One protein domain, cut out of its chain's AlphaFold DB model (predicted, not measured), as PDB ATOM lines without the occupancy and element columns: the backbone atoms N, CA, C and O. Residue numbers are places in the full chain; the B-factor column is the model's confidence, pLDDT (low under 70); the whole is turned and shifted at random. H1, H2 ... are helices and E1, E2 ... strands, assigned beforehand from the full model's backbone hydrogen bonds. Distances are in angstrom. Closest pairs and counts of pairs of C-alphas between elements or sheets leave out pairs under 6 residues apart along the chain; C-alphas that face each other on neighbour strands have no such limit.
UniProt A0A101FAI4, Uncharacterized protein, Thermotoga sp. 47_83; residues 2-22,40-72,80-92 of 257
ATOM      1  N   PHE A   2      19.309  27.769 117.745       61.12
ATOM      2  CA  PHE A   2      19.953  29.081 117.890       61.12
ATOM      3  C   PHE A   2      21.425  29.102 117.423       61.12
ATOM      4  O   PHE A   2      22.238  29.818 117.988       61.12
ATOM      5  N   GLY A   3      21.812  28.253 116.465       73.38
ATOM      6  CA  GLY A   3      23.180  28.201 115.929       73.38
ATOM      7  C   GLY A   3      24.313  27.987 116.948       73.38
ATOM      8  O   GLY A   3      25.465  28.237 116.612       73.38
ATOM      9  N   LEU A   4      24.014  27.535 118.175       82.06
ATOM     10  CA  LEU A   4      24.996  27.324 119.256       82.06
ATOM     11  C   LEU A   4      25.723  25.979 119.161       82.06
ATOM     12  O   LEU A   4      26.813  25.816 119.701       82.06
ATOM     13  N   LEU A   5      25.109  25.008 118.491       81.75
ATOM     14  CA  LEU A   5      25.668  23.682 118.264       81.75
ATOM     15  C   LEU A   5      25.733  23.424 116.765       81.75
ATOM     16  O   LEU A   5      24.806  23.766 116.024       81.75
ATOM     17  N   LYS A   6      26.807  22.772 116.337       79.31
ATOM     18  CA  LYS A   6      26.940  22.174 115.011       79.31
ATOM     19  C   LYS A   6      27.079  20.667 115.170       79.31
ATOM     20  O   LYS A   6      27.718  20.185 116.101       79.31
ATOM     21  N   SER A   7      26.485  19.918 114.257       74.75
ATOM     22  CA  SER A   7      26.677  18.473 114.187       74.75
ATOM     23  C   SER A   7      27.783  18.145 113.190       74.75
ATOM     24  O   SER A   7      27.812  18.721 112.101       74.75
ATOM     25  N   ARG A   8      28.646  17.184 113.518       75.62
ATOM     26  CA  ARG A   8      29.575  16.564 112.567       75.62
ATOM     27  C   ARG A   8      29.499  15.045 112.644       75.62
ATOM     28  O   ARG A   8      29.273  14.477 113.709       75.62
ATOM     29  N   GLU A   9      29.731  14.390 111.514       73.12
ATOM     30  CA  GLU A   9      29.944  12.945 111.483       73.12
ATOM     31  C   GLU A   9      31.357  12.653 112.005       73.12
ATOM     32  O   GLU A   9      32.352  13.112 111.440       73.12
ATOM     33  N   HIS A  10      31.453  11.899 113.097       75.81
ATOM     34  CA  HIS A  10      32.714  11.362 113.581       75.81
ATOM     35  C   HIS A  10      32.833   9.898 113.164       75.81
ATOM     36  O   HIS A  10      31.937   9.087 113.414       75.81
ATOM     37  N   ARG A  11      33.950   9.555 112.517       75.44
ATOM     38  CA  ARG A  11      34.248   8.183 112.106       75.44
ATOM     39  C   ARG A  11      35.235   7.551 113.068       75.44
ATOM     40  O   ARG A  11      36.356   8.032 113.198       75.44
ATOM     41  N   HIS A  12      34.830   6.438 113.668       70.50
ATOM     42  CA  HIS A  12      35.713   5.573 114.441       70.50
ATOM     43  C   HIS A  12      35.670   4.158 113.849       70.50
ATOM     44  O   HIS A  12      34.773   3.359 114.132       70.50
ATOM     45  N   GLY A  13      36.624   3.861 112.960       81.19
ATOM     46  CA  GLY A  13      36.605   2.651 112.135       81.19
ATOM     47  C   GLY A  13      35.442   2.667 111.134       81.19
ATOM     48  O   GLY A  13      35.275   3.632 110.392       81.19
ATOM     49  N   ALA A  14      34.628   1.606 111.122       67.81
ATOM     50  CA  ALA A  14      33.434   1.507 110.275       67.81
ATOM     51  C   ALA A  14      32.190   2.207 110.864       67.81
ATOM     52  O   ALA A  14      31.201   2.386 110.155       67.81
ATOM     53  N   ARG A  15      32.218   2.601 112.146       54.81
ATOM     54  CA  ARG A  15      31.094   3.290 112.795       54.81
ATOM     55  C   ARG A  15      31.116   4.780 112.474       54.81
ATOM     56  O   ARG A  15      32.144   5.445 112.624       54.81
ATOM     57  N   ARG A  16      29.953   5.280 112.068       68.75
ATOM     58  CA  ARG A  16      29.650   6.701 111.902       68.75
ATOM     59  C   ARG A  16      28.773   7.111 113.074       68.75
ATOM     60  O   ARG A  16      27.712   6.524 113.262       68.75
ATOM     61  N   THR A  17      29.227   8.079 113.855       71.38
ATOM     62  CA  THR A  17      28.471   8.603 114.994       71.38
ATOM     63  C   THR A  17      28.277  10.097 114.802       71.38
ATOM     64  O   THR A  17      29.230  10.816 114.497       71.38
ATOM     65  N   LEU A  18      27.049  10.572 114.986       66.50
ATOM     66  CA  LEU A  18      26.757  11.998 115.000       66.50
ATOM     67  C   LEU A  18      27.273  12.594 116.314       66.50
ATOM     68  O   LEU A  18      26.860  12.176 117.395       66.50
ATOM     69  N   VAL A  19      28.186  13.556 116.224       78.06
ATOM     70  CA  VAL A  19      28.727  14.276 117.382       78.06
ATOM     71  C   VAL A  19      28.310  15.735 117.282       78.06
ATOM     72  O   VAL A  19      28.350  16.326 116.202       78.06
ATOM     73  N   TYR A  20      27.911  16.314 118.410       80.50
ATOM     74  CA  TYR A  20      27.562  17.726 118.515       80.50
ATOM     75  C   TYR A  20      28.717  18.495 119.146       80.50
ATOM     76  O   TYR A  20      29.255  18.093 120.174       80.50
ATOM     77  N   GLU A  21      29.086  19.604 118.523       85.88
ATOM     78  CA  GLU A  21      30.140  20.500 118.983       85.88
ATOM     79  C   GLU A  21      29.578  21.906 119.139       85.88
ATOM     80  O   GLU A  21      28.664  22.300 118.411       85.88
ATOM     81  N   LEU A  22      30.141  22.676 120.068       87.62
ATOM     82  CA  LEU A  22      29.810  24.090 120.188       87.62
ATOM     83  C   LEU A  22      30.278  24.838 118.934       87.62
ATOM     84  O   LEU A  22      31.313  24.531 118.335       87.62
ATOM     85  N   ILE A  40      17.978  33.917 129.808       90.31
ATOM     86  CA  ILE A  40      18.008  35.147 129.016       90.31
ATOM     87  C   ILE A  40      16.731  35.192 128.190       90.31
ATOM     88  O   ILE A  40      16.501  34.303 127.368       90.31
ATOM     89  N   THR A  41      15.889  36.195 128.426       88.31
ATOM     90  CA  THR A  41      14.591  36.309 127.757       88.31
ATOM     91  C   THR A  41      14.679  37.177 126.508       88.31
ATOM     92  O   THR A  41      15.535  38.058 126.380       88.31
ATOM     93  N   ALA A  42      13.752  36.958 125.574       86.12
ATOM     94  CA  ALA A  42      13.637  37.802 124.390       86.12
ATOM     95  C   ALA A  42      13.343  39.263 124.772       86.12
ATOM     96  O   ALA A  42      13.977  40.165 124.226       86.12
ATOM     97  N   VAL A  43      12.472  39.502 125.759       87.62
ATOM     98  CA  VAL A  43      12.175  40.847 126.283       87.62
ATOM     99  C   VAL A  43      13.404  41.521 126.906       87.62
ATOM    100  O   VAL A  43      13.660  42.698 126.642       87.62
ATOM    101  N   GLY A  44      14.231  40.764 127.639       90.25
ATOM    102  CA  GLY A  44      15.493  41.250 128.193       90.25
ATOM    103  C   GLY A  44      16.451  41.725 127.100       90.25
ATOM    104  O   GLY A  44      16.984  42.832 127.171       90.25
ATOM    105  N   VAL A  45      16.609  40.947 126.028       90.19
ATOM    106  CA  VAL A  45      17.444  41.329 124.874       90.19
ATOM    107  C   VAL A  45      16.827  42.488 124.079       90.19
ATOM    108  O   VAL A  45      17.549  43.388 123.641       90.19
ATOM    109  N   LYS A  46      15.495  42.522 123.934       89.12
ATOM    110  CA  LYS A  46      14.758  43.613 123.278       89.12
ATOM    111  C   LYS A  46      14.926  44.953 123.976       89.12
ATOM    112  O   LYS A  46      14.948  45.972 123.289       89.12
ATOM    113  N   SER A  47      15.118  44.971 125.296       89.69
ATOM    114  CA  SER A  47      15.433  46.209 126.019       89.69
ATOM    115  C   SER A  47      16.656  46.936 125.442       89.69
ATOM    116  O   SER A  47      16.704  48.163 125.428       89.69
ATOM    117  N   ILE A  48      17.606  46.175 124.889       90.12
ATOM    118  CA  ILE A  48      18.815  46.688 124.253       90.12
ATOM    119  C   ILE A  48      18.561  46.929 122.770       90.12
ATOM    120  O   ILE A  48      18.826  48.018 122.266       90.12
ATOM    121  N   THR A  49      18.057  45.928 122.044       87.00
ATOM    122  CA  THR A  49      17.960  46.009 120.578       87.00
ATOM    123  C   THR A  49      16.907  47.005 120.105       87.00
ATOM    124  O   THR A  49      17.082  47.598 119.044       87.00
ATOM    125  N   MET A  50      15.859  47.263 120.891       83.75
ATOM    126  CA  MET A  50      14.809  48.211 120.517       83.75
ATOM    127  C   MET A  50      15.295  49.659 120.485       83.75
ATOM    128  O   MET A  50      14.785  50.438 119.689       83.75
ATOM    129  N   THR A  51      16.338  50.001 121.249       79.88
ATOM    130  CA  THR A  51      16.980  51.328 121.185       79.88
ATOM    131  C   THR A  51      17.625  51.625 119.825       79.88
ATOM    132  O   THR A  51      17.932  52.777 119.532       79.88
ATOM    133  N   LYS A  52      17.814  50.603 118.975       77.75
ATOM    134  CA  LYS A  52      18.305  50.757 117.597       77.75
ATOM    135  C   LYS A  52      17.204  51.108 116.590       77.75
ATOM    136  O   LYS A  52      17.532  51.481 115.469       77.75
ATOM    137  N   LYS A  53      15.923  50.962 116.952       76.25
ATOM    138  CA  LYS A  53      14.790  51.377 116.110       76.25
ATOM    139  C   LYS A  53      14.526  52.875 116.328       76.25
ATOM    140  O   LYS A  53      14.592  53.360 117.457       76.25
ATOM    141  N   GLU A  54      14.202  53.606 115.263       70.56
ATOM    142  CA  GLU A  54      13.821  55.020 115.376       70.56
ATOM    143  C   GLU A  54      12.547  55.178 116.224       70.56
ATOM    144  O   GLU A  54      11.583  54.432 116.057       70.56
ATOM    145  N   PHE A  55      12.545  56.159 117.135       69.50
ATOM    146  CA  PHE A  55      11.408  56.502 118.003       69.50
ATOM    147  C   PHE A  55      10.852  55.344 118.855       69.50
ATOM    148  O   PHE A  55       9.670  55.343 119.203       69.50
ATOM    149  N   ALA A  56      11.693  54.377 119.230       77.69
ATOM    150  CA  ALA A  56      11.306  53.258 120.085       77.69
ATOM    151  C   ALA A  56      12.073  53.260 121.415       77.69
ATOM    152  O   ALA A  56      13.266  53.555 121.470       77.69
ATOM    153  N   ALA A  57      11.386  52.892 122.497       80.81
ATOM    154  CA  ALA A  57      11.978  52.730 123.821       80.81
ATOM    155  C   ALA A  57      11.322  51.547 124.545       80.81
ATOM    156  O   ALA A  57      10.107  51.363 124.413       80.81
ATOM    157  N   PRO A  58      12.089  50.727 125.287       83.88
ATOM    158  CA  PRO A  58      11.514  49.636 126.069       83.88
ATOM    159  C   PRO A  58      10.592  50.162 127.167       83.88
ATOM    160  O   PRO A  58      10.776  51.273 127.664       83.88
ATOM    161  N   ASN A  59       9.608  49.352 127.567       86.50
ATOM    162  CA  ASN A  59       8.857  49.643 128.784       86.50
ATOM    163  C   ASN A  59       9.722  49.353 130.028       86.50
ATOM    164  O   ASN A  59      10.781  48.721 129.960       86.50
ATOM    165  N   VAL A  60       9.245  49.823 131.182       88.31
ATOM    166  CA  VAL A  60       9.938  49.657 132.468       88.31
ATOM    167  C   VAL A  60      10.117  48.179 132.818       88.31
ATOM    168  O   VAL A  60      11.179  47.786 133.286       88.31
ATOM    169  N   GLU A  61       9.117  47.344 132.536       89.38
ATOM    170  CA  GLU A  61       9.146  45.909 132.839       89.38
ATOM    171  C   GLU A  61      10.263  45.177 132.084       89.38
ATOM    172  O   GLU A  61      10.991  44.384 132.677       89.38
ATOM    173  N   TRP A  62      10.457  45.478 130.797       89.88
ATOM    174  CA  TRP A  62      11.528  44.897 129.987       89.88
ATOM    175  C   TRP A  62      12.901  45.352 130.471       89.88
ATOM    176  O   TRP A  62      13.830  44.548 130.503       89.88
ATOM    177  N   TYR A  63      13.035  46.623 130.863       90.25
ATOM    178  CA  TYR A  63      14.278  47.136 131.439       90.25
ATOM    179  C   TYR A  63      14.608  46.449 132.769       90.25
ATOM    180  O   TYR A  63      15.730  45.981 132.958       90.25
ATOM    181  N   GLU A  64      13.633  46.322 133.671       92.31
ATOM    182  CA  GLU A  64      13.831  45.642 134.954       92.31
ATOM    183  C   GLU A  64      14.149  44.155 134.769       92.31
ATOM    184  O   GLU A  64      15.030  43.615 135.442       92.31
ATOM    185  N   GLN A  65      13.508  43.497 133.798       92.25
ATOM    186  CA  GLN A  65      13.839  42.124 133.432       92.25
ATOM    187  C   GLN A  65      15.272  42.019 132.889       92.25
ATOM    188  O   GLN A  65      16.039  41.170 133.337       92.25
ATOM    189  N   ALA A  66      15.686  42.919 131.995       93.38
ATOM    190  CA  ALA A  66      17.051  42.955 131.471       93.38
ATOM    191  C   ALA A  66      18.096  43.222 132.562       93.38
ATOM    192  O   ALA A  66      19.190  42.653 132.534       93.38
ATOM    193  N   ARG A  67      17.763  44.062 133.547       93.75
ATOM    194  CA  ARG A  67      18.611  44.347 134.709       93.75
ATOM    195  C   ARG A  67      18.741  43.119 135.607       93.75
ATOM    196  O   ARG A  67      19.853  42.763 135.993       93.75
ATOM    197  N   LYS A  68      17.634  42.415 135.874       93.62
ATOM    198  CA  LYS A  68      17.619  41.132 136.600       93.62
ATOM    199  C   LYS A  68      18.449  40.058 135.887       93.62
ATOM    200  O   LYS A  68      19.132  39.272 136.537       93.62
ATOM    201  N   GLU A  69      18.434  40.061 134.558       94.19
ATOM    202  CA  GLU A  69      19.249  39.191 133.704       94.19
ATOM    203  C   GLU A  69      20.683  39.710 133.493       94.19
ATOM    204  O   GLU A  69      21.452  39.120 132.735       94.19
ATOM    205  N   GLY A  70      21.090  40.810 134.133       93.56
ATOM    206  CA  GLY A  70      22.441  41.368 134.010       93.56
ATOM    207  C   GLY A  70      22.831  41.777 132.583       93.56
ATOM    208  O   GLY A  70      24.016  41.803 132.250       93.56
ATOM    209  N   LEU A  71      21.853  42.051 131.719       94.50
ATOM    210  CA  LEU A  71      22.062  42.491 130.338       94.50
ATOM    211  C   LEU A  71      22.293  44.002 130.249       94.50
ATOM    212  O   LEU A  71      22.979  44.477 129.346       94.50
ATOM    213  N   VAL A  72      21.762  44.760 131.204       92.62
ATOM    214  CA  VAL A  72      21.928  46.215 131.304       92.62
ATOM    215  C   VAL A  72      22.410  46.601 132.699       92.62
ATOM    216  O   VAL A  72      22.080  45.943 133.687       92.62
ATOM    217  N   SER A  80      27.568  41.021 128.535       93.56
ATOM    218  CA  SER A  80      26.539  40.003 128.283       93.56
ATOM    219  C   SER A  80      25.402  40.565 127.429       93.56
ATOM    220  O   SER A  80      24.990  39.942 126.455       93.56
ATOM    221  N   GLY A  81      24.927  41.775 127.742       92.56
ATOM    222  CA  GLY A  81      23.905  42.467 126.956       92.56
ATOM    223  C   GLY A  81      24.282  42.610 125.486       92.56
ATOM    224  O   GLY A  81      23.501  42.253 124.605       92.56
ATOM    225  N   ARG A  82      25.505  43.077 125.210       91.88
ATOM    226  CA  ARG A  82      26.035  43.211 123.844       91.88
ATOM    227  C   ARG A  82      26.181  41.858 123.156       91.88
ATOM    228  O   ARG A  82      25.800  41.751 121.995       91.88
ATOM    229  N   LEU A  83      26.665  40.837 123.867       92.38
ATOM    230  CA  LEU A  83      26.771  39.472 123.352       92.38
ATOM    231  C   LEU A  83      25.408  38.955 122.878       92.38
ATOM    232  O   LEU A  83      25.261  38.601 121.711       92.38
ATOM    233  N   TYR A  84      24.394  38.949 123.746       91.88
ATOM    234  CA  TYR A  84      23.077  38.412 123.397       91.88
ATOM    235  C   TYR A  84      22.341  39.271 122.363       91.88
ATOM    236  O   TYR A  84      21.684  38.728 121.474       91.88
ATOM    237  N   ALA A  85      22.506  40.596 122.405       90.25
ATOM    238  CA  ALA A  85      21.970  41.486 121.381       90.25
ATOM    239  C   ALA A  85      22.608  41.222 120.003       90.25
ATOM    240  O   ALA A  85      21.881  41.123 119.013       90.25
ATOM    241  N   ARG A  86      23.929  41.013 119.931       89.19
ATOM    242  CA  ARG A  86      24.624  40.601 118.701       89.19
ATOM    243  C   ARG A  86      24.133  39.241 118.210       89.19
ATOM    244  O   ARG A  86      23.729  39.121 117.055       89.19
ATOM    245  N   LEU A  87      24.099  38.236 119.088       88.31
ATOM    246  CA  LEU A  87      23.626  36.888 118.757       88.31
ATOM    247  C   LEU A  87      22.199  36.899 118.210       88.31
ATOM    248  O   LEU A  87      21.901  36.170 117.266       88.31
ATOM    249  N   SER A  88      21.332  37.762 118.750       85.62
ATOM    250  CA  SER A  88      19.953  37.886 118.278       85.62
ATOM    251  C   SER A  88      19.857  38.298 116.805       85.62
ATOM    252  O   SER A  88      18.872  37.954 116.158       85.62
ATOM    253  N   VAL A  89      20.871  38.979 116.262       82.25
ATOM    254  CA  VAL A  89      20.905  39.484 114.880       82.25
ATOM    255  C   VAL A  89      21.767  38.614 113.963       82.25
ATOM    256  O   VAL A  89      21.459  38.447 112.783       82.25
ATOM    257  N   GLU A  90      22.883  38.090 114.466       83.44
ATOM    258  CA  GLU A  90      23.890  37.460 113.610       83.44
ATOM    259  C   GLU A  90      23.661  35.978 113.343       83.44
ATOM    260  O   GLU A  90      24.017  35.501 112.261       83.44
ATOM    261  N   VAL A  91      23.075  35.270 114.310       80.00
ATOM    262  CA  VAL A  91      22.900  33.819 114.273       80.00
ATOM    263  C   VAL A  91      21.930  33.413 113.164       80.00
ATOM    264  O   VAL A  91      20.806  33.906 113.087       80.00
ATOM    265  N   GLU A  92      22.330  32.437 112.345       75.94
ATOM    266  CA  GLU A  92      21.437  31.828 111.356       75.94
ATOM    267  C   GLU A  92      20.302  31.055 112.051       75.94
ATOM    268  O   GLU A  92      20.528  30.140 112.853       75.94
TER     269      GLU A  92
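This is residues 2 to 22, 40 to 72 and 80 to 92 of the 257 residues of an uncharacterized protein of Thermotoga sp. 47_83 (UniProt A0A101FAI4). A long two-stranded hairpin, E1 and E2, forms an arm at one end of a small group of three helices, and this arm makes much of the length. Among the helices H1 is in the middle, with H2 and H3 each packing on it at a large angle. The printed part has 67 residues, with named elements in the order E1, E2, H1, H2, H3, an antiparallel sheet of order E1 - E2, and mixed class. It is extended, with a radius of gyration of the C-alphas of 18.0 A and spans of 59 by 25 by 14 A.

Find C-alpha 5 at (25.668, 23.682, 118.264); from there E1, residues 5 to 12, runs 21.1 A. E2, residues 15 to 22, returns over 22.1 A. Look next at H1, residues 42 to 52, 15.4 A long, and H2, residues 60 to 68. H3, residues 80 to 90, runs 15.1 A to C-alpha 90 at (23.890, 37.460, 113.610).

E1 and E2 form a hairpin with a tight link, antiparallel at 151 degrees; look for N 6 and O 21, 2.8 A apart, within hydrogen-bond range. E1 is apart from H1, H2 and H3. H1 touches H2, closest at the C-alphas of Gly 44 and Ala 66, 4.0 A, opposite ways at a steep tilt of 67 degrees, only just short of perpendicular. H1 touches H3, closest at the C-alphas of Val 45 and Ala 85, 5.7 A, about perpendicular at 79 degrees. H2 and H3 are only just apart, closest 8.2 A. Every O i to N i+4 pair is within hydrogen-bond range in H2, against 4 of 7 in H1 and 6 of 7 in H3.

The C-alphas of Ala 14 and Phe 55, the two farthest apart, are 59.7 A apart. Residues 23 to 39 and 73 to 79 are not printed, with C-alpha gaps of 18.4 A and 8.3 A. Residues 51 to 56 stand free. Confidence is under 70 at residues 2, 14 to 16, 18 and 55.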